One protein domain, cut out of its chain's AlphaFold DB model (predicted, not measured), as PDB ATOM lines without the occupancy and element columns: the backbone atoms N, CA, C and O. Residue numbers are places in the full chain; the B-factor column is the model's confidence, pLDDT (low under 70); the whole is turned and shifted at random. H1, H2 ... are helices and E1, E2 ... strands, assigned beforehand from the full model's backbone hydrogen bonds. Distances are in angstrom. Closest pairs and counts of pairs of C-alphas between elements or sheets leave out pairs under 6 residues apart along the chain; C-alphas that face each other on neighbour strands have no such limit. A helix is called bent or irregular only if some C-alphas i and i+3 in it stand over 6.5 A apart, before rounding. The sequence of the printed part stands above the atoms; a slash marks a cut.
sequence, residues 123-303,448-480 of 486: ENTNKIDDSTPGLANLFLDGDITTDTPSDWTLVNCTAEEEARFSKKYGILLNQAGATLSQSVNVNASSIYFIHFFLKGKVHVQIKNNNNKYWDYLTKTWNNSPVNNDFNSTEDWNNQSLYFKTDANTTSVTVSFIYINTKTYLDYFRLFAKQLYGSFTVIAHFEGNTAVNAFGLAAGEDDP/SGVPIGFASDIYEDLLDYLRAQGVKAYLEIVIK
ATOM      1  N   GLU A 123     240.768 162.857 283.189       72.31
ATOM      2  CA  GLU A 123     239.582 162.412 282.444       72.31
ATOM      3  C   GLU A 123     239.451 163.138 281.100       72.31
ATOM      4  O   GLU A 123     239.904 164.265 280.972       72.31
ATOM      5  N   ASN A 124     238.735 162.554 280.137       70.12
ATOM      6  CA  ASN A 124     238.489 163.099 278.791       70.12
ATOM      7  C   ASN A 124     239.763 163.296 277.951       70.12
ATOM      8  O   ASN A 124     239.869 164.245 277.173       70.12
ATOM      9  N   THR A 125     240.719 162.382 278.089       68.44
ATOM     10  CA  THR A 125     241.944 162.348 277.284       68.44
ATOM     11  C   THR A 125     241.823 161.375 276.114       68.44
ATOM     12  O   THR A 125     241.032 160.435 276.155       68.44
ATOM     13  N   ASN A 126     242.600 161.578 275.052       63.69
ATOM     14  CA  ASN A 126     242.602 160.697 273.878       63.69
ATOM     15  C   ASN A 126     243.996 160.117 273.636       63.69
ATOM     16  O   ASN A 126     244.972 160.566 274.241       63.69
ATOM     17  N   LYS A 127     244.082 159.116 272.749       57.69
ATOM     18  CA  LYS A 127     245.358 158.533 272.325       57.69
ATOM     19  C   LYS A 127     246.266 159.652 271.810       57.69
ATOM     20  O   LYS A 127     245.872 160.398 270.917       57.69
ATOM     21  N   ILE A 128     247.476 159.732 272.354       55.97
ATOM     22  CA  ILE A 128     248.556 160.573 271.826       55.97
ATOM     23  C   ILE A 128     249.098 159.853 270.585       55.97
ATOM     24  O   ILE A 128     250.128 159.192 270.628       55.97
ATOM     25  N   ASP A 129     248.315 159.834 269.514       49.94
ATOM     26  CA  ASP A 129     248.741 159.297 268.228       49.94
ATOM     27  C   ASP A 129     248.514 160.377 267.176       49.94
ATOM     28  O   ASP A 129     247.375 160.707 266.833       49.94
ATOM     29  N   ASP A 130     249.623 160.935 266.695       51.16
ATOM     30  CA  ASP A 130     249.678 162.014 265.705       51.16
ATOM     31  C   ASP A 130     249.067 161.619 264.351       51.16
ATOM     32  O   ASP A 130     248.851 162.470 263.487       51.16
ATOM     33  N   SER A 131     248.771 160.331 264.138       43.75
ATOM     34  CA  SER A 131     248.319 159.814 262.845       43.75
ATOM     35  C   SER A 131     246.820 159.970 262.568       43.75
ATOM     36  O   SER A 131     246.417 159.845 261.410       43.75
ATOM     37  N   THR A 132     245.978 160.263 263.575       44.72
ATOM     38  CA  THR A 132     244.517 160.383 263.379       44.72
ATOM     39  C   THR A 132     244.017 161.822 263.584       44.72
ATOM     40  O   THR A 132     243.946 162.301 264.724       44.72
ATOM     41  N   PRO A 133     243.607 162.529 262.509       44.38
ATOM     42  CA  PRO A 133     243.085 163.891 262.599       44.38
ATOM     43  C   PRO A 133     241.887 163.982 263.555       44.38
ATOM     44  O   PRO A 133     240.878 163.307 263.367       44.38
ATOM     45  N   GLY A 134     241.988 164.833 264.582       48.06
ATOM     46  CA  GLY A 134     240.918 165.077 265.561       48.06
ATOM     47  C   GLY A 134     240.993 164.260 266.859       48.06
ATOM     48  O   GLY A 134     240.201 164.525 267.765       48.06
ATOM     49  N   LEU A 135     241.942 163.320 266.978       52.59
ATOM     50  CA  LEU A 135     242.192 162.555 268.211       52.59
ATOM     51  C   LEU A 135     243.498 162.932 268.925       52.59
ATOM     52  O   LEU A 135     243.627 162.638 270.111       52.59
ATOM     53  N   ALA A 136     244.418 163.613 268.242       66.31
ATOM     54  CA  ALA A 136     245.683 164.057 268.817       66.31
ATOM     55  C   ALA A 136     245.499 165.139 269.900       66.31
ATOM     56  O   ALA A 136     244.521 165.898 269.899       66.31
ATOM     57  N   ASN A 137     246.469 165.218 270.815       71.06
ATOM     58  CA  ASN A 137     246.624 166.378 271.691       71.06
ATOM     59  C   ASN A 137     246.825 167.619 270.811       71.06
ATOM     60  O   ASN A 137     247.708 167.639 269.958       71.06
ATOM     61  N   LEU A 138     245.980 168.636 270.981       80.19
ATOM     62  CA  LEU A 138     246.050 169.846 270.159       80.19
ATOM     63  C   LEU A 138     247.179 170.780 270.582       80.19
ATOM     64  O   LEU A 138     247.610 171.611 269.785       80.19
ATOM     65  N   PHE A 139     247.638 170.667 271.827       80.62
ATOM     66  CA  PHE A 139     248.913 171.255 272.202       80.62
ATOM     67  C   PHE A 139     250.024 170.339 271.711       80.62
ATOM     68  O   PHE A 139     249.978 169.132 271.953       80.62
ATOM     69  N   LEU A 140     251.028 170.922 271.051       66.06
ATOM     70  CA  LEU A 140     252.311 170.246 270.894       66.06
ATOM     71  C   LEU A 140     252.778 169.786 272.269       66.06
ATOM     72  O   LEU A 140     252.644 170.533 273.244       66.06
ATOM     73  N   ASP A 141     253.256 168.541 272.304       58.91
ATOM     74  CA  ASP A 141     253.669 167.828 273.505       58.91
ATOM     75  C   ASP A 141     254.406 168.807 274.422       58.91
ATOM     76  O   ASP A 141     255.361 169.448 273.985       58.91
ATOM     77  N   GLY A 142     253.893 169.008 275.641       55.06
ATOM     78  CA  GLY A 142     254.306 170.073 276.572       55.06
ATOM     79  C   GLY A 142     255.745 169.957 277.092       55.06
ATOM     80  O   GLY A 142     256.047 170.460 278.163       55.06
ATOM     81  N   ASP A 143     256.601 169.269 276.345       62.50
ATOM     82  CA  ASP A 143     258.038 169.132 276.488       62.50
ATOM     83  C   ASP A 143     258.723 170.436 276.086       62.50
ATOM     84  O   ASP A 143     259.177 170.639 274.957       62.50
ATOM     85  N   ILE A 144     258.716 171.381 277.017       67.81
ATOM     86  CA  ILE A 144     259.373 172.663 276.821       67.81
ATOM     87  C   ILE A 144     260.876 172.397 276.809       67.81
ATOM     88  O   ILE A 144     261.460 172.077 277.836       67.81
ATOM     89  N   THR A 145     261.507 172.525 275.644       63.62
ATOM     90  CA  THR A 145     262.967 172.455 275.497       63.62
ATOM     91  C   THR A 145     263.529 173.850 275.237       63.62
ATOM     92  O   THR A 145     262.841 174.716 274.699       63.62
ATOM     93  N   THR A 146     264.787 174.089 275.612       56.53
ATOM     94  CA  THR A 146     265.476 175.372 275.377       56.53
ATOM     95  C   THR A 146     265.768 175.643 273.898       56.53
ATOM     96  O   THR A 146     266.028 176.789 273.534       56.53
ATOM     97  N   ASP A 147     265.708 174.612 273.045       49.09
ATOM     98  CA  ASP A 147     266.387 174.604 271.742       49.09
ATOM     99  C   ASP A 147     265.444 174.535 270.526       49.09
ATOM    100  O   ASP A 147     265.903 174.571 269.384       49.09
ATOM    101  N   THR A 148     264.125 174.467 270.730       45.69
ATOM    102  CA  THR A 148     263.140 174.531 269.637       45.69
ATOM    103  C   THR A 148     262.217 175.731 269.812       45.69
ATOM    104  O   THR A 148     261.930 176.115 270.945       45.69
ATOM    105  N   PRO A 149     261.740 176.365 268.721       48.50
ATOM    106  CA  PRO A 149     260.672 177.342 268.836       48.50
ATOM    107  C   PRO A 149     259.434 176.607 269.346       48.50
ATOM    108  O   PRO A 149     258.708 175.972 268.585       48.50
ATOM    109  N   SER A 150     259.230 176.648 270.659       63.09
ATOM    110  CA  SER A 150     257.993 176.206 271.273       63.09
ATOM    111  C   SER A 150     256.872 177.061 270.689       63.09
ATOM    112  O   SER A 150     256.949 178.287 270.763       63.09
ATOM    113  N   ASP A 151     255.803 176.455 270.169       76.81
ATOM    114  CA  ASP A 151     254.574 177.184 269.791       76.81
ATOM    115  C   ASP A 151     253.962 177.976 270.969       76.81
ATOM    116  O   ASP A 151     253.051 178.794 270.809       76.81
ATOM    117  N   TRP A 152     254.477 177.739 272.174       86.50
ATOM    118  CA  TRP A 152     254.253 178.539 273.358       86.50
ATOM    119  C   TRP A 152     254.964 179.894 273.277       86.50
ATOM    120  O   TRP A 152     256.185 180.000 273.198       86.50
ATOM    121  N   THR A 153     254.178 180.959 273.388       90.25
ATOM    122  CA  THR A 153     254.651 182.325 273.599       90.25
ATOM    123  C   THR A 153     254.840 182.571 275.091       90.25
ATOM    124  O   THR A 153     253.867 182.570 275.854       90.25
ATOM    125  N   LEU A 154     256.088 182.809 275.489       90.62
ATOM    126  CA  LEU A 154     256.485 183.143 276.854       90.62
ATOM    127  C   LEU A 154     256.711 184.657 276.963       90.62
ATOM    128  O   LEU A 154     257.495 185.240 276.218       90.62
ATOM    129  N   VAL A 155     256.034 185.301 277.911       94.06
ATOM    130  CA  VAL A 155     256.220 186.714 278.254       94.06
ATOM    131  C   VAL A 155     256.555 186.783 279.730       94.06
ATOM    132  O   VAL A 155     255.749 186.360 280.551       94.06
ATOM    133  N   ASN A 156     257.717 187.340 280.083       92.94
ATOM    134  CA  ASN A 156     258.138 187.529 281.477       92.94
ATOM    135  C   ASN A 156     258.114 186.241 282.333       92.94
ATOM    136  O   ASN A 156     258.022 186.327 283.556       92.94
ATOM    137  N   CYS A 157     258.207 185.066 281.711       90.81
ATOM    138  CA  CYS A 157     258.275 183.754 282.350       90.81
ATOM    139  C   CYS A 157     259.445 182.951 281.775       90.81
ATOM    140  O   CYS A 157     259.937 183.273 280.691       90.81
ATOM    141  N   THR A 158     259.905 181.938 282.507       89.31
ATOM    142  CA  THR A 158     261.077 181.135 282.128       89.31
ATOM    143  C   THR A 158     260.757 179.647 282.149       89.31
ATOM    144  O   THR A 158     259.904 179.195 282.916       89.31
ATOM    145  N   ALA A 159     261.419 178.894 281.270       88.69
ATOM    146  CA  ALA A 159     261.463 177.442 281.352       88.69
ATOM    147  C   ALA A 159     262.542 177.061 282.373       88.69
ATOM    148  O   ALA A 159     263.690 177.468 282.221       88.69
ATOM    149  N   GLU A 160     262.169 176.335 283.422       85.56
ATOM    150  CA  GLU A 160     263.042 176.031 284.555       85.56
ATOM    151  C   GLU A 160     262.946 174.557 284.935       85.56
ATOM    152  O   GLU A 160     261.873 173.947 284.932       85.56
ATOM    153  N   GLU A 161     264.075 173.995 285.347       80.31
ATOM    154  CA  GLU A 161     264.153 172.622 285.841       80.31
ATOM    155  C   GLU A 161     263.357 172.425 287.129       80.31
ATOM    156  O   GLU A 161     262.671 171.422 287.307       80.31
ATOM    157  N   GLU A 162     263.398 173.408 288.030       82.25
ATOM    158  CA  GLU A 162     262.626 173.366 289.276       82.25
ATOM    159  C   GLU A 162     261.108 173.402 289.042       82.25
ATOM    160  O   GLU A 162     260.340 173.030 289.930       82.25
ATOM    161  N   ALA A 163     260.678 173.843 287.856       83.88
ATOM    162  CA  ALA A 163     259.279 173.950 287.476       83.88
ATOM    163  C   ALA A 163     258.723 172.686 286.812       83.88
ATOM    164  O   ALA A 163     257.557 172.694 286.428       83.88
ATOM    165  N   ARG A 164     259.516 171.614 286.685       79.19
ATOM    166  CA  ARG A 164     259.096 170.392 285.994       79.19
ATOM    167  C   ARG A 164     258.258 169.460 286.874       79.19
ATOM    168  O   ARG A 164     258.629 169.124 288.003       79.19
ATOM    169  N   PHE A 165     257.141 169.022 286.320       78.62
ATOM    170  CA  PHE A 165     256.377 167.837 286.697       78.62
ATOM    171  C   PHE A 165     256.823 166.619 285.870       78.62
ATOM    172  O   PHE A 165     256.808 165.493 286.357       78.62
ATOM    173  N   SER A 166     257.228 166.843 284.620       72.81
ATOM    174  CA  SER A 166     257.564 165.825 283.627       72.81
ATOM    175  C   SER A 166     258.809 166.228 282.836       72.81
ATOM    176  O   SER A 166     259.084 167.413 282.676       72.81
ATOM    177  N   LYS A 167     259.542 165.247 282.298       68.31
ATOM    178  CA  LYS A 167     260.647 165.466 281.343       68.31
ATOM    179  C   LYS A 167     261.685 166.488 281.855       68.31
ATOM    180  O   LYS A 167     262.109 166.371 283.006       68.31
ATOM    181  N   LYS A 168     262.146 167.424 281.005       69.62
ATOM    182  CA  LYS A 168     263.333 168.267 281.250       69.62
ATOM    183  C   LYS A 168     263.026 169.600 281.950       69.62
ATOM    184  O   LYS A 168     263.665 169.910 282.958       69.62
ATOM    185  N   TYR A 169     262.045 170.365 281.467       79.56
ATOM    186  CA  TYR A 169     261.695 171.687 282.004       79.56
ATOM    187  C   TYR A 169     260.181 171.860 282.142       79.56
ATOM    188  O   TYR A 169     259.419 171.333 281.339       79.56
ATOM    189  N   GLY A 170     259.762 172.672 283.115       85.62
ATOM    190  CA  GLY A 170     258.412 173.245 283.169       85.62
ATOM    191  C   GLY A 170     258.462 174.773 283.145       85.62
ATOM    192  O   GLY A 170     259.533 175.364 283.019       85.62
ATOM    193  N   ILE A 171     257.319 175.444 283.284       91.19
ATOM    194  CA  ILE A 171     257.232 176.912 283.241       91.19
ATOM    195  C   ILE A 171     257.135 177.509 284.636       91.19
ATOM    196  O   ILE A 171     256.233 177.187 285.413       91.19
ATOM    197  N   LEU A 172     258.013 178.472 284.906       93.00
ATOM    198  CA  LEU A 172     257.981 179.315 286.086       93.00
ATOM    199  C   LEU A 172     257.329 180.674 285.789       93.00
ATOM    200  O   LEU A 172     257.816 181.481 284.994       93.00
ATOM    201  N   LEU A 173     256.250 180.967 286.514       94.31
ATOM    202  CA  LEU A 173     255.605 182.276 286.595       94.31
ATOM    203  C   LEU A 173     255.926 182.904 287.961       94.31
ATOM    204  O   LEU A 173     255.393 182.477 288.987       94.31
ATOM    205  N   ASN A 174     256.791 183.920 288.003       94.44
ATOM    206  CA  ASN A 174     257.270 184.507 289.264       94.44
ATOM    207  C   ASN A 174     257.158 186.039 289.364       94.44
ATOM    208  O   ASN A 174     257.497 186.590 290.411       94.44
ATOM    209  N   GLN A 175     256.655 186.726 288.334       94.75
ATOM    210  CA  GLN A 175     256.589 188.188 288.304       94.75
ATOM    211  C   GLN A 175     255.334 188.730 287.611       94.75
ATOM    212  O   GLN A 175     254.691 188.056 286.807       94.75
ATOM    213  N   ALA A 176     254.980 189.979 287.923       93.75
ATOM    214  CA  ALA A 176     253.823 190.648 287.338       93.75
ATOM    215  C   ALA A 176     253.942 190.760 285.808       93.75
ATOM    216  O   ALA A 176     255.006 191.058 285.271       93.75
ATOM    217  N   GLY A 177     252.831 190.527 285.108       91.44
ATOM    218  CA  GLY A 177     252.806 190.497 283.645       91.44
ATOM    219  C   GLY A 177     253.393 189.223 283.030       91.44
ATOM    220  O   GLY A 177     253.472 189.149 281.808       91.44
ATOM    221  N   ALA A 178     253.790 188.232 283.839       95.44
ATOM    222  CA  ALA A 178     254.194 186.928 283.332       95.44
ATOM    223  C   ALA A 178     253.000 186.178 282.725       95.44
ATOM    224  O   ALA A 178     251.933 186.079 283.341       95.44
ATOM    225  N   THR A 179     253.161 185.695 281.494       95.06
ATOM    226  CA  THR A 179     252.128 184.985 280.734       95.06
ATOM    227  C   THR A 179     252.755 183.923 279.839       95.06
ATOM    228  O   THR A 179     253.727 184.185 279.139       95.06
ATOM    229  N   LEU A 180     252.156 182.739 279.833       93.31
ATOM    230  CA  LEU A 180     252.428 181.652 278.897       93.31
ATOM    231  C   LEU A 180     251.193 181.472 278.015       93.31
ATOM    232  O   LEU A 180     250.085 181.414 278.542       93.31
ATOM    233  N   SER A 181     251.340 181.376 276.694       93.94
ATOM    234  CA  SER A 181     250.177 181.162 275.827       93.94
ATOM    235  C   SER A 181     250.467 180.377 274.560       93.94
ATOM    236  O   SER A 181     251.556 180.490 274.017       93.94
ATOM    237  N   GLN A 182     249.479 179.635 274.069       92.06
ATOM    238  CA  GLN A 182     249.539 178.938 272.785       92.06
ATOM    239  C   GLN A 182     248.210 179.099 272.049       92.06
ATOM    240  O   GLN A 182     247.132 179.069 272.655       92.06
ATOM    241  N   SER A 183     248.295 179.278 270.734       92.81
ATOM    242  CA  SER A 183     247.145 179.283 269.834       92.81
ATOM    243  C   SER A 183     247.049 177.961 269.093       92.81
ATOM    244  O   SER A 183     248.040 177.466 268.573       92.81
ATOM    245  N   VAL A 184     245.839 177.419 269.012       91.44
ATOM    246  CA  VAL A 184     245.560 176.133 268.367       91.44
ATOM    247  C   VAL A 184     244.308 176.220 267.511       91.44
ATOM    248  O   VAL A 184     243.383 176.990 267.795       91.44
ATOM    249  N   ASN A 185     244.260 175.396 266.468       91.94
ATOM    250  CA  ASN A 185     243.064 175.234 265.655       91.94
ATOM    251  C   ASN A 185     242.075 174.298 266.354       91.94
ATOM    252  O   ASN A 185     242.461 173.280 266.926       91.94
ATOM    253  N   VAL A 186     240.793 174.647 266.293       91.88
ATOM    254  CA  VAL A 186     239.701 173.872 266.888       91.88
ATOM    255  C   VAL A 186     238.537 173.761 265.915       91.88
ATOM    256  O   VAL A 186     238.325 174.617 265.057       91.88
ATOM    257  N   ASN A 187     237.747 172.711 266.084       89.94
ATOM    258  CA  ASN A 187     236.516 172.512 265.345       89.94
ATOM    259  C   ASN A 187     235.404 173.367 265.950       89.94
ATOM    260  O   ASN A 187     235.281 173.497 267.173       89.94
ATOM    261  N   ALA A 188     234.554 173.906 265.082       89.12
ATOM    262  CA  ALA A 188     233.340 174.598 265.484       89.12
ATOM    263  C   ALA A 188     232.372 173.647 266.216       89.12
ATOM    264  O   ALA A 188     232.395 172.429 266.016       89.12
ATOM    265  N   SER A 189     231.497 174.204 267.057       86.38
ATOM    266  CA  SER A 189     230.424 173.470 267.756       86.38
ATOM    267  C   SER A 189     230.869 172.223 268.546       86.38
ATOM    268  O   SER A 189     230.103 171.273 268.701       86.38
ATOM    269  N   SER A 190     232.091 172.227 269.070       87.81
ATOM    270  CA  SER A 190     232.748 171.104 269.743       87.81
ATOM    271  C   SER A 190     233.082 171.446 271.200       87.81
ATOM    272  O   SER A 190     233.100 172.613 271.599       87.81
ATOM    273  N   ILE A 191     233.308 170.424 272.024       87.94
ATOM    274  CA  ILE A 191     233.708 170.585 273.430       87.94
ATOM    275  C   ILE A 191     235.159 170.151 273.568       87.94
ATOM    276  O   ILE A 191     235.554 169.134 273.006       87.94
ATOM    277  N   TYR A 192     235.920 170.904 274.350       89.38
ATOM    278  CA  TYR A 192     237.334 170.664 274.587       89.38
ATOM    279  C   TYR A 192     237.651 170.672 276.075       89.38
ATOM    280  O   TYR A 192     237.035 171.436 276.818       89.38
ATOM    281  N   PHE A 193     238.626 169.862 276.479       89.06
ATOM    282  CA  PHE A 193     239.163 169.808 277.835       89.06
ATOM    283  C   PHE A 193     240.643 170.164 277.827       89.06
ATOM    284  O   PHE A 193     241.427 169.558 277.100       89.06
ATOM    285  N   ILE A 194     241.000 171.147 278.648       91.56
ATOM    286  CA  ILE A 194     242.375 171.509 278.959       91.56
ATOM    287  C   ILE A 194     242.739 170.843 280.281       91.56
ATOM    288  O   ILE A 194     241.995 170.970 281.258       91.56
ATOM    289  N   HIS A 195     243.896 170.194 280.314       89.88
ATOM    290  CA  HIS A 195     244.529 169.660 281.511       89.88
ATOM    291  C   HIS A 195     245.917 170.257 281.670       89.88
ATOM    292  O   HIS A 195     246.614 170.475 280.682       89.88
ATOM    293  N   PHE A 196     246.303 170.541 282.906       91.31
ATOM    294  CA  PHE A 196     247.631 171.046 283.231       91.31
ATOM    295  C   PHE A 196     247.942 170.755 284.692       91.31
ATOM    296  O   PHE A 196     247.048 170.753 285.542       91.31
ATOM    297  N   PHE A 197     249.212 170.537 284.995       90.94
ATOM    298  CA  PHE A 197     249.669 170.370 286.363       90.94
ATOM    299  C   PHE A 197     250.085 171.720 286.933       90.94
ATOM    300  O   PHE A 197     250.731 172.528 286.267       90.94
ATOM    301  N   LEU A 198     249.651 171.984 288.167       93.69
ATOM    302  CA  LEU A 198     249.832 173.265 288.837       93.69
ATOM    303  C   LEU A 198     250.420 173.076 290.234       93.69
ATOM    304  O   LEU A 198     249.897 172.297 291.037       93.69
ATOM    305  N   LYS A 199     251.417 173.903 290.550       92.94
ATOM    306  CA  LYS A 199     251.840 174.225 291.916       92.94
ATOM    307  C   LYS A 199     251.838 175.745 292.083       92.94
ATOM    308  O   LYS A 199     252.618 176.431 291.431       92.94
ATOM    309  N   GLY A 200     250.961 176.284 292.931       93.50
ATOM    310  CA  GLY A 200     250.744 177.732 293.066       93.50
ATOM    311  C   GLY A 200     249.401 178.194 292.494       93.50
ATOM    312  O   GLY A 200     248.409 177.469 292.589       93.50
ATOM    313  N   LYS A 201     249.353 179.411 291.939       95.19
ATOM    314  CA  LYS A 201     248.117 180.094 291.521       95.19
ATOM    315  C   LYS A 201     248.225 180.682 290.120       95.19
ATOM    316  O   LYS A 201     249.150 181.433 289.821       95.19
ATOM    317  N   VAL A 202     247.229 180.417 289.282       96.12
ATOM    318  CA  VAL A 202     247.224 180.888 287.892       96.12
ATOM    319  C   VAL A 202     245.834 181.332 287.448       96.12
ATOM    320  O   VAL A 202     244.828 180.725 287.818       96.12
ATOM    321  N   HIS A 203     245.787 182.391 286.641       96.69
ATOM    322  CA  HIS A 203     244.607 182.764 285.869       96.69
ATOM    323  C   HIS A 203     244.690 182.076 284.508       96.69
ATOM    324  O   HIS A 203     245.680 182.239 283.797       96.69
ATOM    325  N   VAL A 204     243.645 181.358 284.111       97.19
ATOM    326  CA  VAL A 204     243.527 180.795 282.764       97.19
ATOM    327  C   VAL A 204     242.514 181.604 281.966       97.19
ATOM    328  O   VAL A 204     241.343 181.709 282.341       97.19
ATOM    329  N   GLN A 205     242.956 182.164 280.844       97.88
ATOM    330  CA  GLN A 205     242.093 182.797 279.852       97.88
ATOM    331  C   GLN A 205     242.032 181.932 278.597       97.88
ATOM    332  O   GLN A 205     243.055 181.457 278.111       97.88
ATOM    333  N   ILE A 206     240.834 181.771 278.041       97.56
ATOM    334  CA  ILE A 206     240.641 181.159 276.725       97.56
ATOM    335  C   ILE A 206     239.965 182.198 275.850       97.56
ATOM    336  O   ILE A 206     238.840 182.611 276.135       97.56
ATOM    337  N   LYS A 207     240.654 182.619 274.796       97.88
ATOM    338  CA  LYS A 207     240.182 183.623 273.847       97.88
ATOM    339  C   LYS A 207     239.953 182.970 272.492       97.88
ATOM    340  O   LYS A 207     240.857 182.322 271.980       97.88
ATOM    341  N   ASN A 208     238.781 183.137 271.890       96.56
ATOM    342  CA  ASN A 208     238.551 182.652 270.528       96.56
ATOM    343  C   ASN A 208     239.016 183.657 269.460       96.56
ATOM    344  O   ASN A 208     239.266 184.835 269.733       96.56
ATOM    345  N   ASN A 209     239.069 183.189 268.214       95.62
ATOM    346  CA  ASN A 209     239.301 183.995 267.008       95.62
ATOM    347  C   ASN A 209     238.349 185.204 266.845       95.62
ATOM    348  O   ASN A 209     238.682 186.147 266.134       95.62
ATOM    349  N   ASN A 210     237.199 185.218 267.530       94.38
ATOM    350  CA  ASN A 210     236.232 186.322 267.535       94.38
ATOM    351  C   ASN A 210     236.460 187.334 268.676       94.38
ATOM    352  O   ASN A 210     235.588 188.161 268.948       94.38
ATOM    353  N   ASN A 211     237.612 187.281 269.352       95.81
ATOM    354  CA  ASN A 211     237.966 188.123 270.499       95.81
ATOM    355  C   ASN A 211     237.028 188.006 271.711       95.81
ATOM    356  O   ASN A 211     236.968 188.922 272.530       95.81
ATOM    357  N   LYS A 212     236.328 186.880 271.851       96.56
ATOM    358  CA  LYS A 212     235.535 186.575 273.041       96.56
ATOM    359  C   LYS A 212     236.306 185.672 273.988       96.56
ATOM    360  O   LYS A 212     237.144 184.882 273.557       96.56
ATOM    361  N   TYR A 213     235.973 185.763 275.267       97.62
ATOM    362  CA  TYR A 213     236.618 185.045 276.356       97.62
ATOM    363  C   TYR A 213     235.659 184.041 276.976       97.62
ATOM    364  O   TYR A 213     234.506 184.371 277.254       97.62
ATOM    365  N   TRP A 214     236.127 182.816 277.176       96.88
ATOM    366  CA  TRP A 214     235.329 181.781 277.816       96.88
ATOM    367  C   TRP A 214     235.245 182.016 279.323       96.88
ATOM    368  O   TRP A 214     236.266 182.115 280.010       96.88
ATOM    369  N   ASP A 215     234.020 182.054 279.829       94.12
ATOM    370  CA  ASP A 215     233.719 182.051 281.254       94.12
ATOM    371  C   ASP A 215     233.249 180.665 281.678       94.12
ATOM    372  O   ASP A 215     232.172 180.203 281.288       94.12
ATOM    373  N   TYR A 216     234.067 180.006 282.493       86.00
ATOM    374  CA  TYR A 216     233.788 178.670 282.997       86.00
ATOM    375  C   TYR A 216     232.571 178.612 283.925       86.00
ATOM    376  O   TYR A 216     231.841 177.618 283.923       86.00
ATOM    377  N   LEU A 217     232.335 179.668 284.709       87.69
ATOM    378  CA  LEU A 217     231.259 179.711 285.696       87.69
ATOM    379  C   LEU A 217     229.905 179.861 285.008       87.69
ATOM    380  O   LEU A 217     228.971 179.113 285.303       87.69
ATOM    381  N   THR A 218     229.804 180.799 284.064       91.00
ATOM    382  CA  THR A 218     228.556 181.031 283.319       91.00
ATOM    383  C   THR A 218     228.400 180.111 282.113       91.00
ATOM    384  O   THR A 218     227.286 179.955 281.615       91.00
ATOM    385  N   LYS A 219     229.482 179.455 281.671       89.62
ATOM    386  CA  LYS A 219     229.542 178.580 280.487       89.62
ATOM    387  C   LYS A 219     229.207 179.331 279.196       89.62
ATOM    388  O   LYS A 219     228.524 178.801 278.316       89.62
ATOM    389  N   THR A 220     229.657 180.583 279.095       93.31
ATOM    390  CA  THR A 220     229.373 181.470 277.959       93.31
ATOM    391  C   THR A 220     230.613 182.214 277.467       93.31
ATOM    392  O   THR A 220     231.621 182.322 278.163       93.31
ATOM    393  N   TRP A 221     230.534 182.722 276.235       95.25
ATOM    394  CA  TRP A 221     231.554 183.581 275.638       95.25
ATOM    395  C   TRP A 221     231.245 185.054 275.911       95.25
ATOM    396  O   TRP A 221     230.206 185.560 275.484       95.25
ATOM    397  N   ASN A 222     232.179 185.753 276.549       96.19
ATOM    398  CA  ASN A 222     232.062 187.153 276.940       96.19
ATOM    399  C   ASN A 222     232.919 188.076 276.069       96.19
ATOM    400  O   ASN A 222     233.983 187.694 275.595       96.19
ATOM    401  N   ASN A 223     232.471 189.319 275.880       96.06
ATOM    402  CA  ASN A 223     233.218 190.325 275.110       96.06
ATOM    403  C   ASN A 223     234.353 190.984 275.916       96.06
ATOM    404  O   ASN A 223     235.194 191.668 275.342       96.06
ATOM    405  N   SER A 224     234.367 190.793 277.236       95.81
ATOM    406  CA  SER A 224     235.408 191.294 278.136       95.81
ATOM    407  C   SER A 224     236.320 190.151 278.578       95.81
ATOM    408  O   SER A 224     235.839 189.019 278.655       95.81
ATOM    409  N   PRO A 225     237.599 190.421 278.907       96.06
ATOM    410  CA  PRO A 225     238.502 189.417 279.459       96.06
ATOM    411  C   PRO A 225     237.910 188.725 280.688       96.06
ATOM    412  O   PRO A 225     237.413 189.393 281.597       96.06
ATOM    413  N   VAL A 226     237.987 187.395 280.716       96.38
ATOM    414  CA  VAL A 226     237.546 186.569 281.846       96.38
ATOM    415  C   VAL A 226     238.711 185.725 282.330       96.38
ATOM    416  O   VAL A 226     239.303 184.984 281.546       96.38
ATOM    417  N   ASN A 227     239.017 185.838 283.622       95.69
ATOM    418  CA  ASN A 227     240.018 185.026 284.302       95.69
ATOM    419  C   ASN A 227     239.335 183.845 284.987       95.69
ATOM    420  O   ASN A 227     238.419 184.041 285.783       95.69
ATOM    421  N   ASN A 228     239.790 182.633 284.681       94.00
ATOM    422  CA  ASN A 228     239.384 181.430 285.394       94.00
ATOM    423  C   ASN A 228     240.496 181.074 286.389       94.00
ATOM    424  O   ASN A 228     241.620 180.787 285.975       94.00
ATOM    425  N   ASP A 229     240.199 181.140 287.684       94.75
ATOM    426  CA  ASP A 229     241.212 181.080 288.742       94.75
ATOM    427  C   ASP A 229     241.444 179.646 289.212       94.75
ATOM    428  O   ASP A 229     240.503 178.949 289.596       94.75
ATOM    429  N   PHE A 230     242.709 179.229 289.246       94.38
ATOM    430  CA  PHE A 230     243.121 177.917 289.741       94.38
ATOM    431  C   PHE A 230     244.180 178.056 290.831       94.38
ATOM    432  O   PHE A 230     245.039 178.939 290.786       94.38
ATOM    433  N   ASN A 231     244.113 177.168 291.821       92.88
ATOM    434  CA  ASN A 231     244.999 177.167 292.977       92.88
ATOM    435  C   ASN A 231     245.343 175.730 293.385       92.88
ATOM    436  O   ASN A 231     244.444 174.900 293.529       92.88
ATOM    437  N   SER A 232     246.624 175.468 293.631       89.44
ATOM    438  CA  SER A 232     247.116 174.245 294.268       89.44
ATOM    439  C   SER A 232     247.899 174.595 295.532       89.44
ATOM    440  O   SER A 232     248.778 175.457 295.494       89.44
ATOM    441  N   THR A 233     247.562 173.961 296.659       74.50
ATOM    442  CA  THR A 233     247.969 174.427 297.991       74.50
ATOM    443  C   THR A 233     249.339 173.947 298.460       74.50
ATOM    444  O   THR A 233     249.947 174.678 299.233       74.50
ATOM    445  N   GLU A 234     249.851 172.789 298.024       66.00
ATOM    446  CA  GLU A 234     251.129 172.260 298.559       66.00
ATOM    447  C   GLU A 234     251.980 171.500 297.528       66.00
ATOM    448  O   GLU A 234     253.196 171.702 297.475       66.00
ATOM    449  N   ASP A 235     251.358 170.706 296.653       81.12
ATOM    450  CA  ASP A 235     252.068 169.880 295.673       81.12
ATOM    451  C   ASP A 235     251.381 169.874 294.295       81.12
ATOM    452  O   ASP A 235     250.326 170.492 294.105       81.12
ATOM    453  N   TRP A 236     252.000 169.218 293.316       86.44
ATOM    454  CA  TRP A 236     251.472 169.069 291.968       86.44
ATOM    455  C   TRP A 236     250.060 168.493 291.980       86.44
ATOM    456  O   TRP A 236     249.802 167.410 292.511       86.44
ATOM    457  N   ASN A 237     249.139 169.209 291.340       89.12
ATOM    458  CA  ASN A 237     247.780 168.741 291.135       89.12
ATOM    459  C   ASN A 237     247.334 169.016 289.700       89.12
ATOM    460  O   ASN A 237     247.568 170.106 289.173       89.12
ATOM    461  N   ASN A 238     246.653 168.042 289.101       89.38
ATOM    462  CA  ASN A 238     246.007 168.212 287.809       89.38
ATOM    463  C   ASN A 238     244.817 169.166 287.960       89.38
ATOM    464  O   ASN A 238     243.895 168.911 288.738       89.38
ATOM    465  N   GLN A 239     244.827 170.242 287.189       92.12
ATOM    466  CA  GLN A 239     243.705 171.151 287.024       92.12
ATOM    467  C   GLN A 239     243.053 170.891 285.673       92.12
ATOM    468  O   GLN A 239     243.720 170.544 284.699       92.12
ATOM    469  N   SER A 240     241.735 171.062 285.611       89.81
ATOM    470  CA  SER A 240     241.001 170.887 284.363       89.81
ATOM    471  C   SER A 240     239.976 171.983 284.144       89.81
ATOM    472  O   SER A 240     239.345 172.476 285.080       89.81
ATOM    473  N   LEU A 241     239.822 172.353 282.879       91.62
ATOM    474  CA  LEU A 241     238.887 173.358 282.403       91.62
ATOM    475  C   LEU A 241     238.321 172.876 281.073       91.62
ATOM    476  O   LEU A 241     239.082 172.460 280.206       91.62
ATOM    477  N   TYR A 242     237.007 172.968 280.884       92.06
ATOM    478  CA  TYR A 242     236.408 172.733 279.573       92.06
ATOM    479  C   TYR A 242     235.854 174.019 278.976       92.06
ATOM    480  O   TYR A 242     235.433 174.922 279.704       92.06
ATOM    481  N   PHE A 243     235.798 174.063 277.647       93.81
ATOM    482  CA  PHE A 243     235.117 175.106 276.890       93.81
ATOM    483  C   PHE A 243     234.344 174.519 275.711       93.81
ATOM    484  O   PHE A 243     234.619 173.407 275.253       93.81
ATOM    485  N   LYS A 244     233.348 175.269 275.229       92.81
ATOM    486  CA  LYS A 244     232.549 174.902 274.058       92.81
ATOM    487  C   LYS A 244     232.756 175.924 272.948       92.81
ATOM    488  O   LYS A 244     232.514 177.110 273.155       92.81
ATOM    489  N   THR A 245     233.159 175.471 271.771       92.56
ATOM    490  CA  THR A 245     233.265 176.324 270.585       92.56
ATOM    491  C   THR A 245     231.874 176.599 270.009       92.56
ATOM    492  O   THR A 245     230.971 175.762 270.082       92.56
ATOM    493  N   ASP A 246     231.668 177.804 269.479       89.88
ATOM    494  CA  ASP A 246     230.468 178.129 268.702       89.88
ATOM    495  C   ASP A 246     230.675 177.796 267.213       89.88
ATOM    496  O   ASP A 246     231.722 177.276 266.819       89.88
ATOM    497  N   ALA A 247     229.671 178.073 266.376       89.62
ATOM    498  CA  ALA A 247     229.725 177.793 264.940       89.62
ATOM    499  C   ALA A 247     230.839 178.559 264.195       89.62
ATOM    500  O   ALA A 247     231.216 178.163 263.097       89.62
ATOM    501  N   ASN A 248     231.366 179.637 264.786       89.44
ATOM    502  CA  ASN A 248     232.327 180.544 264.156       89.44
ATOM    503  C   ASN A 248     233.722 180.468 264.796       89.44
ATOM    504  O   ASN A 248     234.611 181.247 264.444       89.44
ATOM    505  N   THR A 249     233.917 179.572 265.764       92.81
ATOM    506  CA  THR A 249     235.181 179.424 266.480       92.81
ATOM    507  C   THR A 249     236.043 178.382 265.777       92.81
ATOM    508  O   THR A 249     235.758 177.190 265.857       92.81
ATOM    509  N   THR A 250     237.093 178.840 265.090       92.88
ATOM    510  CA  THR A 250     238.027 177.982 264.331       92.88
ATOM    511  C   THR A 250     239.413 177.891 264.966       92.88
ATOM    512  O   THR A 250     240.210 177.025 264.619       92.88
ATOM    513  N   SER A 251     239.720 178.792 265.898       94.81
ATOM    514  CA  SER A 251     240.934 178.752 266.705       94.81
ATOM    515  C   SER A 251     240.698 179.382 268.074       94.81
ATOM    516  O   SER A 251     239.804 180.222 268.254       94.81
ATOM    517  N   VAL A 252     241.503 178.955 269.043       96.31
ATOM    518  CA  VAL A 252     241.535 179.515 270.395       96.31
ATOM    519  C   VAL A 252     242.971 179.763 270.832       96.31
ATOM    520  O   VAL A 252     243.879 179.018 270.474       96.31
ATOM    521  N   THR A 253     243.160 180.802 271.634       96.69
ATOM    522  CA  THR A 253     244.381 181.068 272.388       96.69
ATOM    523  C   THR A 253     244.114 180.744 273.846       96.69
ATOM    524  O   THR A 253     243.181 181.293 274.437       96.69
ATOM    525  N   VAL A 254     244.932 179.870 274.423       96.19
ATOM    526  CA  VAL A 254     244.925 179.581 275.858       96.19
ATOM    527  C   VAL A 254     246.089 180.324 276.492       96.19
ATOM    528  O   VAL A 254     247.217 180.212 276.017       96.19
ATOM    529  N   SER A 255     245.816 181.092 277.542       96.44
ATOM    530  CA  SER A 255     246.807 181.895 278.258       96.44
ATOM    531  C   SER A 255     246.781 181.586 279.750       96.44
ATOM    532  O   SER A 255     245.735 181.681 280.389       96.44
ATOM    533  N   PHE A 256     247.947 181.278 280.300       95.88
ATOM    534  CA  PHE A 256     248.216 181.124 281.722       95.88
ATOM    535  C   PHE A 256     248.903 182.388 282.226       95.88
ATOM    536  O   PHE A 256     249.981 182.738 281.752       95.88
ATOM    537  N   ILE A 257     248.276 183.087 283.166       97.25
ATOM    538  CA  ILE A 257     248.697 184.409 283.623       97.25
ATOM    539  C   ILE A 257     249.016 184.344 285.116       97.25
ATOM    540  O   ILE A 257     248.253 183.797 285.916       97.25
ATOM    541  N   TYR A 258     250.160 184.916 285.484       96.44
ATOM    542  CA  TYR A 258     250.651 184.963 286.856       96.44
ATOM    543  C   TYR A 258     249.690 185.662 287.828       96.44
ATOM    544  O   TYR A 258     249.189 186.753 287.549       96.44
ATOM    545  N   ILE A 259     249.532 185.071 289.017       92.94
ATOM    546  CA  ILE A 259     248.825 185.658 290.161       92.94
ATOM    547  C   ILE A 259     249.795 185.765 291.329       92.94
ATOM    548  O   ILE A 259     250.007 184.749 291.972       92.94
ATOM    549  N   ASN A 260     250.356 186.955 291.588       90.31
ATOM    550  CA  ASN A 260     251.077 187.438 292.797       90.31
ATOM    551  C   ASN A 260     251.873 186.451 293.698       90.31
ATOM    552  O   ASN A 260     252.239 186.792 294.820       90.31
ATOM    553  N   THR A 261     252.170 185.250 293.221       90.50
ATOM    554  CA  THR A 261     252.732 184.106 293.927       90.50
ATOM    555  C   THR A 261     253.469 183.243 292.918       90.50
ATOM    556  O   THR A 261     252.990 183.017 291.804       90.50
ATOM    557  N   LYS A 262     254.651 182.766 293.319       92.44
ATOM    558  CA  LYS A 262     255.479 181.867 292.509       92.44
ATOM    559  C   LYS A 262     254.647 180.650 292.101       92.44
ATOM    560  O   LYS A 262     254.069 179.993 292.964       92.44
ATOM    561  N   THR A 263     254.575 180.394 290.800       94.38
ATOM    562  CA  THR A 263     253.703 179.370 290.227       94.38
ATOM    563  C   THR A 263     254.457 178.546 289.201       94.38
ATOM    564  O   THR A 263     255.137 179.100 288.341       94.38
ATOM    565  N   TYR A 264     254.314 177.230 289.304       92.44
ATOM    566  CA  TYR A 264     254.912 176.248 288.414       92.44
ATOM    567  C   TYR A 264     253.804 175.575 287.613       92.44
ATOM    568  O   TYR A 264     252.778 175.171 288.175       92.44
ATOM    569  N   LEU A 265     254.011 175.495 286.306       91.88
ATOM    570  CA  LEU A 265     253.085 174.907 285.355       91.88
ATOM    571  C   LEU A 265     253.824 173.915 284.480       91.88
ATOM    572  O   LEU A 265     254.902 174.227 283.980       91.88
ATOM    573  N   ASP A 266     253.214 172.768 284.240       87.44
ATOM    574  CA  ASP A 266     253.774 171.781 283.333       87.44
ATOM    575  C   ASP A 266     252.677 170.839 282.813       87.44
ATOM    576  O   ASP A 266     251.540 170.840 283.301       87.44
ATOM    577  N   TYR A 267     253.030 170.019 281.826       82.75
ATOM    578  CA  TYR A 267     252.251 168.886 281.350       82.75
ATOM    579  C   TYR A 267     250.858 169.291 280.844       82.75
ATOM    580  O   TYR A 267     249.811 168.807 281.286       82.75
ATOM    581  N   PHE A 268     250.867 170.235 279.904       86.56
ATOM    582  CA  PHE A 268     249.679 170.807 279.282       86.56
ATOM    583  C   PHE A 268     249.096 169.871 278.229       86.56
ATOM    584  O   PHE A 268     249.806 169.349 277.369       86.56
ATOM    585  N   ARG A 269     247.776 169.701 278.251       84.38
ATOM    586  CA  ARG A 269     247.047 168.902 277.266       84.38
ATOM    587  C   ARG A 269     245.742 169.558 276.898       84.38
ATOM    588  O   ARG A 269     245.068 170.121 277.755       84.38
ATOM    589  N   LEU A 270     245.373 169.428 275.636       87.56
ATOM    590  CA  LEU A 270     244.106 169.887 275.112       87.56
ATOM    591  C   LEU A 270     243.513 168.818 274.203       87.56
ATOM    592  O   LEU A 270     244.029 168.547 273.122       87.56
ATOM    593  N   PHE A 271     242.385 168.258 274.625       84.31
ATOM    594  CA  PHE A 271     241.691 167.212 273.886       84.31
ATOM    595  C   PHE A 271     240.281 167.637 273.499       84.31
ATOM    596  O   PHE A 271     239.573 168.297 274.262       84.31
ATOM    597  N   ALA A 272     239.851 167.209 272.312       83.50
ATOM    598  CA  ALA A 272     238.440 167.214 271.953       83.50
ATOM    599  C   ALA A 272     237.690 166.153 272.773       83.50
ATOM    600  O   ALA A 272     238.156 165.016 272.911       83.50
ATOM    601  N   LYS A 273     236.509 166.511 273.285       78.44
ATOM    602  CA  LYS A 273     235.612 165.581 273.971       78.44
ATOM    603  C   LYS A 273     235.112 164.525 272.987       78.44
ATOM    604  O   LYS A 273     234.505 164.870 271.976       78.44
ATOM    605  N   GLN A 274     235.286 163.259 273.344       69.12
ATOM    606  CA  GLN A 274     234.749 162.131 272.588       69.12
ATOM    607  C   GLN A 274     233.364 161.713 273.093       69.12
ATOM    608  O   GLN A 274     232.907 162.129 274.162       69.12
ATOM    609  N   LEU A 275     232.677 160.888 272.299       57.56
ATOM    610  CA  LEU A 275     231.368 160.329 272.656       57.56
ATOM    611  C   LEU A 275     231.457 159.259 273.756       57.56
ATOM    612  O   LEU A 275     230.458 158.978 274.413       57.56
ATOM    613  N   TYR A 276     232.643 158.690 273.968       54.72
ATOM    614  CA  TYR A 276     232.928 157.716 275.017       54.72
ATOM    615  C   TYR A 276     233.714 158.356 276.166       54.72
ATOM    616  O   TYR A 276     234.459 159.318 275.977       54.72
ATOM    617  N   GLY A 277     233.552 157.803 277.370       53.62
ATOM    618  CA  GLY A 277     234.381 158.164 278.517       53.62
ATOM    619  C   GLY A 277     235.806 157.652 278.329       53.62
ATOM    620  O   GLY A 277     236.009 156.492 277.967       53.62
ATOM    621  N   SER A 278     236.784 158.515 278.578       62.59
ATOM    622  CA  SER A 278     238.204 158.194 278.471       62.59
ATOM    623  C   SER A 278     238.997 158.817 279.610       62.59
ATOM    624  O   SER A 278     238.563 159.797 280.220       62.59
ATOM    625  N   PHE A 279     240.158 158.245 279.919       62.66
ATOM    626  CA  PHE A 279     241.067 158.803 280.913       62.66
ATOM    627  C   PHE A 279     242.520 158.407 280.652       62.66
ATOM    628  O   PHE A 279     242.785 157.356 280.074       62.66
ATOM    629  N   THR A 280     243.446 159.227 281.144       71.25
ATOM    630  CA  THR A 280     244.870 158.931 281.275       71.25
ATOM    631  C   THR A 280     245.196 158.795 282.755       71.25
ATOM    632  O   THR A 280     244.966 159.715 283.542       71.25
ATOM    633  N   VAL A 281     245.738 157.650 283.149       71.81
ATOM    634  CA  VAL A 281     246.368 157.480 284.461       71.81
ATOM    635  C   VAL A 281     247.792 157.988 284.369       71.81
ATOM    636  O   VAL A 281     248.482 157.636 283.428       71.81
ATOM    637  N   ILE A 282     248.231 158.788 285.333       73.94
ATOM    638  CA  ILE A 282     249.616 159.247 285.418       73.94
ATOM    639  C   ILE A 282     250.231 158.701 286.695       73.94
ATOM    640  O   ILE A 282     249.787 159.058 287.785       73.94
ATOM    641  N   ALA A 283     251.242 157.847 286.565       70.44
ATOM    642  CA  ALA A 283     252.070 157.436 287.693       70.44
ATOM    643  C   ALA A 283     253.302 158.343 287.759       70.44
ATOM    644  O   ALA A 283     254.153 158.270 286.875       70.44
ATOM    645  N   HIS A 284     253.362 159.205 288.777       71.19
ATOM    646  CA  HIS A 284     254.465 160.134 289.015       71.19
ATOM    647  C   HIS A 284     255.368 159.606 290.133       71.19
ATOM    648  O   HIS A 284     254.899 159.351 291.245       71.19
ATOM    649  N   PHE A 285     256.657 159.446 289.841       63.56
ATOM    650  CA  PHE A 285     257.666 158.976 290.790       63.56
ATOM    651  C   PHE A 285     258.583 160.125 291.214       63.56
ATOM    652  O   PHE A 285     259.067 160.881 290.373       63.56
ATOM    653  N   GLU A 286     258.875 160.224 292.509       53.06
ATOM    654  CA  GLU A 286     259.911 161.123 293.023       53.06
ATOM    655  C   GLU A 286     261.264 160.386 293.058       53.06
ATOM    656  O   GLU A 286     261.471 159.506 293.891       53.06
ATOM    657  N   GLY A 287     262.189 160.711 292.148       46.66
ATOM    658  CA  GLY A 287     263.546 160.139 292.132       46.66
ATOM    659  C   GLY A 287     264.227 160.175 290.760       46.66
ATOM    660  O   GLY A 287     263.591 160.506 289.766       46.66
ATOM    661  N   ASN A 288     265.525 159.850 290.712       37.84
ATOM    662  CA  ASN A 288     266.303 159.749 289.473       37.84
ATOM    663  C   ASN A 288     266.194 158.327 288.902       37.84
ATOM    664  O   ASN A 288     266.763 157.387 289.459       37.84
ATOM    665  N   THR A 289     265.447 158.154 287.814       37.31
ATOM    666  CA  THR A 289     265.432 156.899 287.055       37.31
ATOM    667  C   THR A 289     265.488 157.230 285.571       37.31
ATOM    668  O   THR A 289     264.514 157.738 285.028       37.31
ATOM    669  N   ALA A 290     266.618 156.929 284.933       32.47
ATOM    670  CA  ALA A 290     266.913 157.163 283.517       32.47
ATOM    671  C   ALA A 290     266.056 156.296 282.565       32.47
ATOM    672  O   ALA A 290     266.584 155.434 281.858       32.47
ATOM    673  N   VAL A 291     264.726 156.427 282.593       38.50
ATOM    674  CA  VAL A 291     263.826 155.505 281.883       38.50
ATOM    675  C   VAL A 291     262.626 156.227 281.272       38.50
ATOM    676  O   VAL A 291     262.049 157.132 281.865       38.50
ATOM    677  N   ASN A 292     262.250 155.786 280.070       35.81
ATOM    678  CA  ASN A 292     261.139 156.306 279.277       35.81
ATOM    679  C   ASN A 292     259.761 155.955 279.858       35.81
ATOM    680  O   ASN A 292     259.559 154.887 280.441       35.81
ATOM    681  N   ALA A 293     258.798 156.839 279.591       34.56
ATOM    682  CA  ALA A 293     257.378 156.657 279.862       34.56
ATOM    683  C   ALA A 293     256.810 155.371 279.231       34.56
ATOM    684  O   ALA A 293     257.139 154.996 278.105       34.56
ATOM    685  N   PHE A 294     255.904 154.719 279.955       34.12
ATOM    686  CA  PHE A 294     255.106 153.592 279.476       34.12
ATOM    687  C   PHE A 294     253.740 154.108 279.016       34.12
ATOM    688  O   PHE A 294     253.081 154.813 279.779       34.12
ATOM    689  N   GLY A 295     253.318 153.766 277.798       32.38
ATOM    690  CA  GLY A 295     251.998 154.110 277.271       32.38
ATOM    691  C   GLY A 295     251.113 152.871 277.163       32.38
ATOM    692  O   GLY A 295     251.432 151.965 276.395       32.38
ATOM    693  N   LEU A 296     249.980 152.824 277.872       32.97
ATOM    694  CA  LEU A 296     248.909 151.891 277.504       32.97
ATOM    695  C   LEU A 296     248.226 152.449 276.257       32.97
ATOM    696  O   LEU A 296     247.653 153.541 276.296       32.97
ATOM    697  N   ALA A 297     248.251 151.698 275.159       31.52
ATOM    698  CA  ALA A 297     247.353 151.963 274.046       31.52
ATOM    699  C   ALA A 297     245.893 151.948 274.536       31.52
ATOM    700  O   ALA A 297     245.555 151.236 275.493       31.52
ATOM    701  N   ALA A 298     245.019 152.685 273.836       31.39
ATOM    702  CA  ALA A 298     243.588 152.412 273.917       31.39
ATOM    703  C   ALA A 298     243.407 150.901 273.768       31.39
ATOM    704  O   ALA A 298     244.132 150.274 272.988       31.39
ATOM    705  N   GLY A 299     242.422 150.315 274.445       32.56
ATOM    706  CA  GLY A 299     241.869 149.105 273.851       32.56
ATOM    707  C   GLY A 299     241.530 149.469 272.412       32.56
ATOM    708  O   GLY A 299     240.929 150.529 272.189       32.56
ATOM    709  N   GLU A 300     241.941 148.647 271.445       32.19
ATOM    710  CA  GLU A 300     241.203 148.659 270.187       32.19
ATOM    711  C   GLU A 300     239.710 148.542 270.529       32.19
ATOM    712  O   GLU A 300     239.358 148.083 271.626       32.19
ATOM    713  N   ASP A 301     238.836 149.031 269.645       32.22
ATOM    714  CA  ASP A 301     237.411 148.722 269.770       32.22
ATOM    715  C   ASP A 301     237.281 147.254 270.165       32.22
ATOM    716  O   ASP A 301     237.968 146.425 269.558       32.22
ATOM    717  N   ASP A 302     236.500 146.981 271.223       30.70
ATOM    718  CA  ASP A 302     236.173 145.626 271.684       30.70
ATOM    719  C   ASP A 302     236.102 144.752 270.445       30.70
ATOM    720  O   ASP A 302     235.282 145.100 269.588       30.70
ATOM    721  N   PRO A 303     237.046 143.797 270.282       29.22
ATOM    722  CA  PRO A 303     237.608 143.372 269.002       29.22
ATOM    723  C   PRO A 303     236.559 143.537 267.935       29.22
ATOM    724  O   PRO A 303     235.670 142.684 267.911       29.22
ATOM    725  N   SER A 448     260.617 149.977 285.588       32.69
ATOM    726  CA  SER A 448     261.610 150.076 286.663       32.69
ATOM    727  C   SER A 448     261.241 149.135 287.818       32.69
ATOM    728  O   SER A 448     260.117 149.164 288.317       32.69
ATOM    729  N   GLY A 449     262.186 148.281 288.223       32.22
ATOM    730  CA  GLY A 449     262.028 147.351 289.347       32.22
ATOM    731  C   GLY A 449     261.424 145.984 289.012       32.22
ATOM    732  O   GLY A 449     261.308 145.157 289.916       32.22
ATOM    733  N   VAL A 450     261.087 145.704 287.749       32.66
ATOM    734  CA  VAL A 450     260.497 144.419 287.349       32.66
ATOM    735  C   VAL A 450     261.382 143.731 286.295       32.66
ATOM    736  O   VAL A 450     261.730 144.364 285.298       32.66
ATOM    737  N   PRO A 451     261.803 142.460 286.482       31.36
ATOM    738  CA  PRO A 451     262.645 141.761 285.509       31.36
ATOM    739  C   PRO A 451     261.994 141.688 284.118       31.36
ATOM    740  O   PRO A 451     260.774 141.607 284.006       31.36
ATOM    741  N   ILE A 452     262.828 141.641 283.071       35.47
ATOM    742  CA  ILE A 452     262.540 141.825 281.625       35.47
ATOM    743  C   ILE A 452     261.434 140.913 281.016       35.47
ATOM    744  O   ILE A 452     261.107 141.042 279.845       35.47
ATOM    745  N   GLY A 453     260.780 140.039 281.785       34.97
ATOM    746  CA  GLY A 453     259.649 139.205 281.340       34.97
ATOM    747  C   GLY A 453     258.295 139.502 281.995       34.97
ATOM    748  O   GLY A 453     257.302 138.933 281.580       34.97
ATOM    749  N   PHE A 454     258.231 140.373 283.004       39.53
ATOM    750  CA  PHE A 454     257.008 140.602 283.796       39.53
ATOM    751  C   PHE A 454     256.208 141.841 283.359       39.53
ATOM    752  O   PHE A 454     255.132 142.109 283.884       39.53
ATOM    753  N   ALA A 455     256.739 142.630 282.423       41.12
ATOM    754  CA  ALA A 455     256.119 143.871 281.960       41.12
ATOM    755  C   ALA A 455     254.859 143.646 281.099       41.12
ATOM    756  O   ALA A 455     253.965 144.492 281.101       41.12
ATOM    757  N   SER A 456     254.786 142.520 280.380       41.69
ATOM    758  CA  SER A 456     253.582 142.072 279.670       41.69
ATOM    759  C   SER A 456     252.531 141.550 280.640       41.69
ATOM    760  O   SER A 456     251.370 141.919 280.542       41.69
ATOM    761  N   ASP A 457     252.946 140.757 281.625       47.66
ATOM    762  CA  ASP A 457     252.025 140.102 282.556       47.66
ATOM    763  C   ASP A 457     251.360 141.129 283.481       47.66
ATOM    764  O   ASP A 457     250.145 141.133 283.639       47.66
ATOM    765  N   ILE A 458     252.131 142.096 283.994       52.41
ATOM    766  CA  ILE A 458     251.601 143.222 284.784       52.41
ATOM    767  C   ILE A 458     250.633 144.082 283.962       52.41
ATOM    768  O   ILE A 458     249.687 144.643 284.509       52.41
ATOM    769  N   TYR A 459     250.862 144.222 282.658       48.75
ATOM    770  CA  TYR A 459     249.994 144.995 281.774       48.75
ATOM    771  C   TYR A 459     248.687 144.288 281.471       48.75
ATOM    772  O   TYR A 459     247.642 144.924 281.575       48.75
ATOM    773  N   GLU A 460     248.740 143.006 281.114       51.75
ATOM    774  CA  GLU A 460     247.541 142.203 280.883       51.75
ATOM    775  C   GLU A 460     246.706 142.142 282.167       51.75
ATOM    776  O   GLU A 460     245.513 142.430 282.122       51.75
ATOM    777  N   ASP A 461     247.345 141.956 283.329       56.72
ATOM    778  CA  ASP A 461     246.684 142.038 284.635       56.72
ATOM    779  C   ASP A 461     246.026 143.414 284.862       56.72
ATOM    780  O   ASP A 461     244.848 143.507 285.214       56.72
ATOM    781  N   LEU A 462     246.755 144.515 284.633       56.00
ATOM    782  CA  LEU A 462     246.219 145.873 284.781       56.00
ATOM    783  C   LEU A 462     245.039 146.127 283.835       56.00
ATOM    784  O   LEU A 462     244.039 146.711 284.253       56.00
ATOM    785  N   LEU A 463     245.125 145.704 282.574       54.38
ATOM    786  CA  LEU A 463     244.038 145.851 281.612       54.38
ATOM    787  C   LEU A 463     242.819 145.022 282.004       54.38
ATOM    788  O   LEU A 463     241.703 145.544 281.969       54.38
ATOM    789  N   ASP A 464     243.030 143.784 282.432       54.50
ATOM    790  CA  ASP A 464     241.984 142.875 282.888       54.50
ATOM    791  C   ASP A 464     241.244 143.419 284.118       54.50
ATOM    792  O   ASP A 464     240.022 143.271 284.237       54.50
ATOM    793  N   TYR A 465     241.946 144.134 284.997       56.06
ATOM    794  CA  TYR A 465     241.361 144.787 286.167       56.06
ATOM    795  C   TYR A 465     240.676 146.126 285.869       56.06
ATOM    796  O   TYR A 465     239.815 146.552 286.644       56.06
ATOM    797  N   LEU A 466     241.009 146.788 284.757       52.41
ATOM    798  CA  LEU A 466     240.488 148.114 284.402       52.41
ATOM    799  C   LEU A 466     239.377 148.082 283.337       52.41
ATOM    800  O   LEU A 466     238.489 148.934 283.369       52.41
ATOM    801  N   ARG A 467     239.399 147.127 282.395       51.78
ATOM    802  CA  ARG A 467     238.550 147.124 281.182       51.78
ATOM    803  C   ARG A 467     237.214 146.394 281.308       51.78
ATOM    804  O   ARG A 467     236.457 146.370 280.343       51.78
ATOM    805  N   ALA A 468     236.859 145.871 282.477       42.78
ATOM    806  CA  ALA A 468     235.668 145.034 282.666       42.78
ATOM    807  C   ALA A 468     234.285 145.697 282.397       42.78
ATOM    808  O   ALA A 468     233.263 145.100 282.721       42.78
ATOM    809  N   GLN A 469     234.220 146.914 281.836       37.03
ATOM    810  CA  GLN A 469     232.973 147.621 281.489       37.03
ATOM    811  C   GLN A 469     233.059 148.503 280.219       37.03
ATOM    812  O   GLN A 469     232.369 149.517 280.131       37.03
ATOM    813  N   GLY A 470     233.913 148.186 279.237       33.84
ATOM    814  CA  GLY A 470     233.930 148.932 277.962       33.84
ATOM    815  C   GLY A 470     234.462 150.376 278.056       33.84
ATOM    816  O   GLY A 470     234.196 151.207 277.189       33.84
ATOM    817  N   VAL A 471     235.217 150.701 279.111       34.47
ATOM    818  CA  VAL A 471     235.866 152.011 279.277       34.47
ATOM    819  C   VAL A 471     237.220 152.017 278.558       34.47
ATOM    820  O   VAL A 471     238.069 151.163 278.817       34.47
ATOM    821  N   LYS A 472     237.452 153.008 277.682       39.34
ATOM    822  CA  LYS A 472     238.745 153.200 277.004       39.34
ATOM    823  C   LYS A 472     239.715 153.942 277.929       39.34
ATOM    824  O   LYS A 472     239.590 155.145 278.147       39.34
ATOM    825  N   ALA A 473     240.677 153.206 278.474       36.16
ATOM    826  CA  ALA A 473     241.694 153.706 279.392       36.16
ATOM    827  C   ALA A 473     243.056 153.847 278.703       36.16
ATOM    828  O   ALA A 473     243.479 152.942 277.983       36.16
ATOM    829  N   TYR A 474     243.753 154.941 278.995       42.41
ATOM    830  CA  TYR A 474     245.171 155.143 278.721       42.41
ATOM    831  C   TYR A 474     245.898 155.246 280.069       42.41
ATOM    832  O   TYR A 474     245.364 155.769 281.045       42.41
ATOM    833  N   LEU A 475     247.128 154.767 280.154       41.62
ATOM    834  CA  LEU A 475     248.040 155.055 281.263       41.62
ATOM    835  C   LEU A 475     249.300 155.575 280.630       41.62
ATOM    836  O   LEU A 475     249.750 155.089 279.595       41.62
ATOM    837  N   GLU A 476     249.848 156.543 281.313       41.84
ATOM    838  CA  GLU A 476     251.090 157.169 281.001       41.84
ATOM    839  C   GLU A 476     251.926 157.173 282.270       41.84
ATOM    840  O   GLU A 476     251.497 157.635 283.324       41.84
ATOM    841  N   ILE A 477     253.118 156.604 282.209       39.56
ATOM    842  CA  ILE A 477     254.059 156.721 283.320       39.56
ATOM    843  C   ILE A 477     254.873 157.985 283.088       39.56
ATOM    844  O   ILE A 477     255.584 158.079 282.095       39.56
ATOM    845  N   VAL A 478     254.760 158.960 283.988       36.22
ATOM    846  CA  VAL A 478     255.494 160.221 283.887       36.22
ATOM    847  C   VAL A 478     256.623 160.203 284.896       36.22
ATOM    848  O   VAL A 478     256.401 160.106 286.102       36.22
ATOM    849  N   ILE A 479     257.844 160.301 284.390       38.31
ATOM    850  CA  ILE A 479     259.052 160.277 285.206       38.31
ATOM    851  C   ILE A 479     259.649 161.682 285.204       38.31
ATOM    852  O   ILE A 479     259.712 162.348 284.167       38.31
ATOM    853  N   LYS A 480     260.064 162.135 286.387       35.75
ATOM    854  CA  LYS A 480     260.873 163.336 286.542       35.75
ATOM    855  C   LYS A 480     262.307 162.983 286.164       35.75
ATOM    856  O   LYS A 480     262.993 162.318 286.937       35.75
TER     857      LYS A 480
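Overview. This is residues 123 to 303 and 448 to 480 of the 486 residues of an uncharacterized protein of Methanobrevibacter sp (UniProt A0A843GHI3). One large, strongly twisted sheet of eight strands is folded over on itself, with E1, E4 and E9 in one half, E2, E3 and E10 in the other, and the long E5 and E8 folding back to run through both. The small hairpin of E6 and E7 sits at one end of the longest axis; at the other end the parallel pair E11 and E12 makes a separate small sheet, with H1 beyond it. The printed part has 214 residues, with twelve named strands and one named helix in the order E1 to E11, H1, E12; the class is mostly strand, though under half of the residues, 104, are in named elements. The large sheet is branched and its neighbour pairs are antiparallel. The whole is compact, with a radius of gyration of the C-alphas of 18.1 A and spans of 56 by 39 by 32 A.

Arrangement. E1, residues 153 to 155, is an antiparallel neighbour of E4, residues 179 to 185, with N 153 and O 181 2.7 A apart. E2, residues 158 to 160, and E3, residues 170 to 173, form a hairpin, with N 160 and O 170 at 2.8 A. E9, residues 251 to 258, lies on the other side of E4 from E1, with N 180 and O 256 at 2.9 A. E10, residues 263 to 272, lies on the other side of E3 from E2, with N 171 and O 265 at 2.8 A. E5, residues 191 to 208, bends by 155 degrees at residue 200. On one side of it lies E8, residues 228 to 244, with N 194 and O 241 at 2.8 A; on the other side lie E10, with N 195 and O 269 at 2.8 A, and E9, with N 205 and O 255 at 2.9 A. E6, residues 213 to 215, and E7, residues 220 to 222, form a hairpin, with N 213 and O 222 at 2.8 A. E11, residues 278 to 285, is parallel to E12, residues 472 to 479, with N 476 and O 281 at 2.7 A. H1, residues 455 to 466, has every O i to N i+4 pair within hydrogen-bond range and is not on the branched sheet; its closest C-alpha pair with E12 is Leu 466 and Ala 473, 7.6 A.

Along the chain. E1 begins at C-alpha 153, (254.651, 182.325, 273.599). From first to last C-alpha, E4 measures 20.1 A, E9 23.2 A, E10 26.7 A, and E11 and E12 23.0 A each; the bent E5 measures 13.3 A. H1 measures 16.4 A. E12 ends at C-alpha 479, (259.052, 160.277, 285.206).

Size, cuts and confidence. The C-alphas of Asn 223 and Gly 453 are the two farthest apart, 57.9 A. Residues 304 to 447 are not printed, and C-alphas 303 and 448 are 30.5 A apart across the cut. No link printed whole is long. Residues 451 to 457, of which 455 to 457 belong to H1, stand free. Mean pLDDT of the printed part is 72.9; 84 residues are under 70, among them 285 to 303 and 448 to 480.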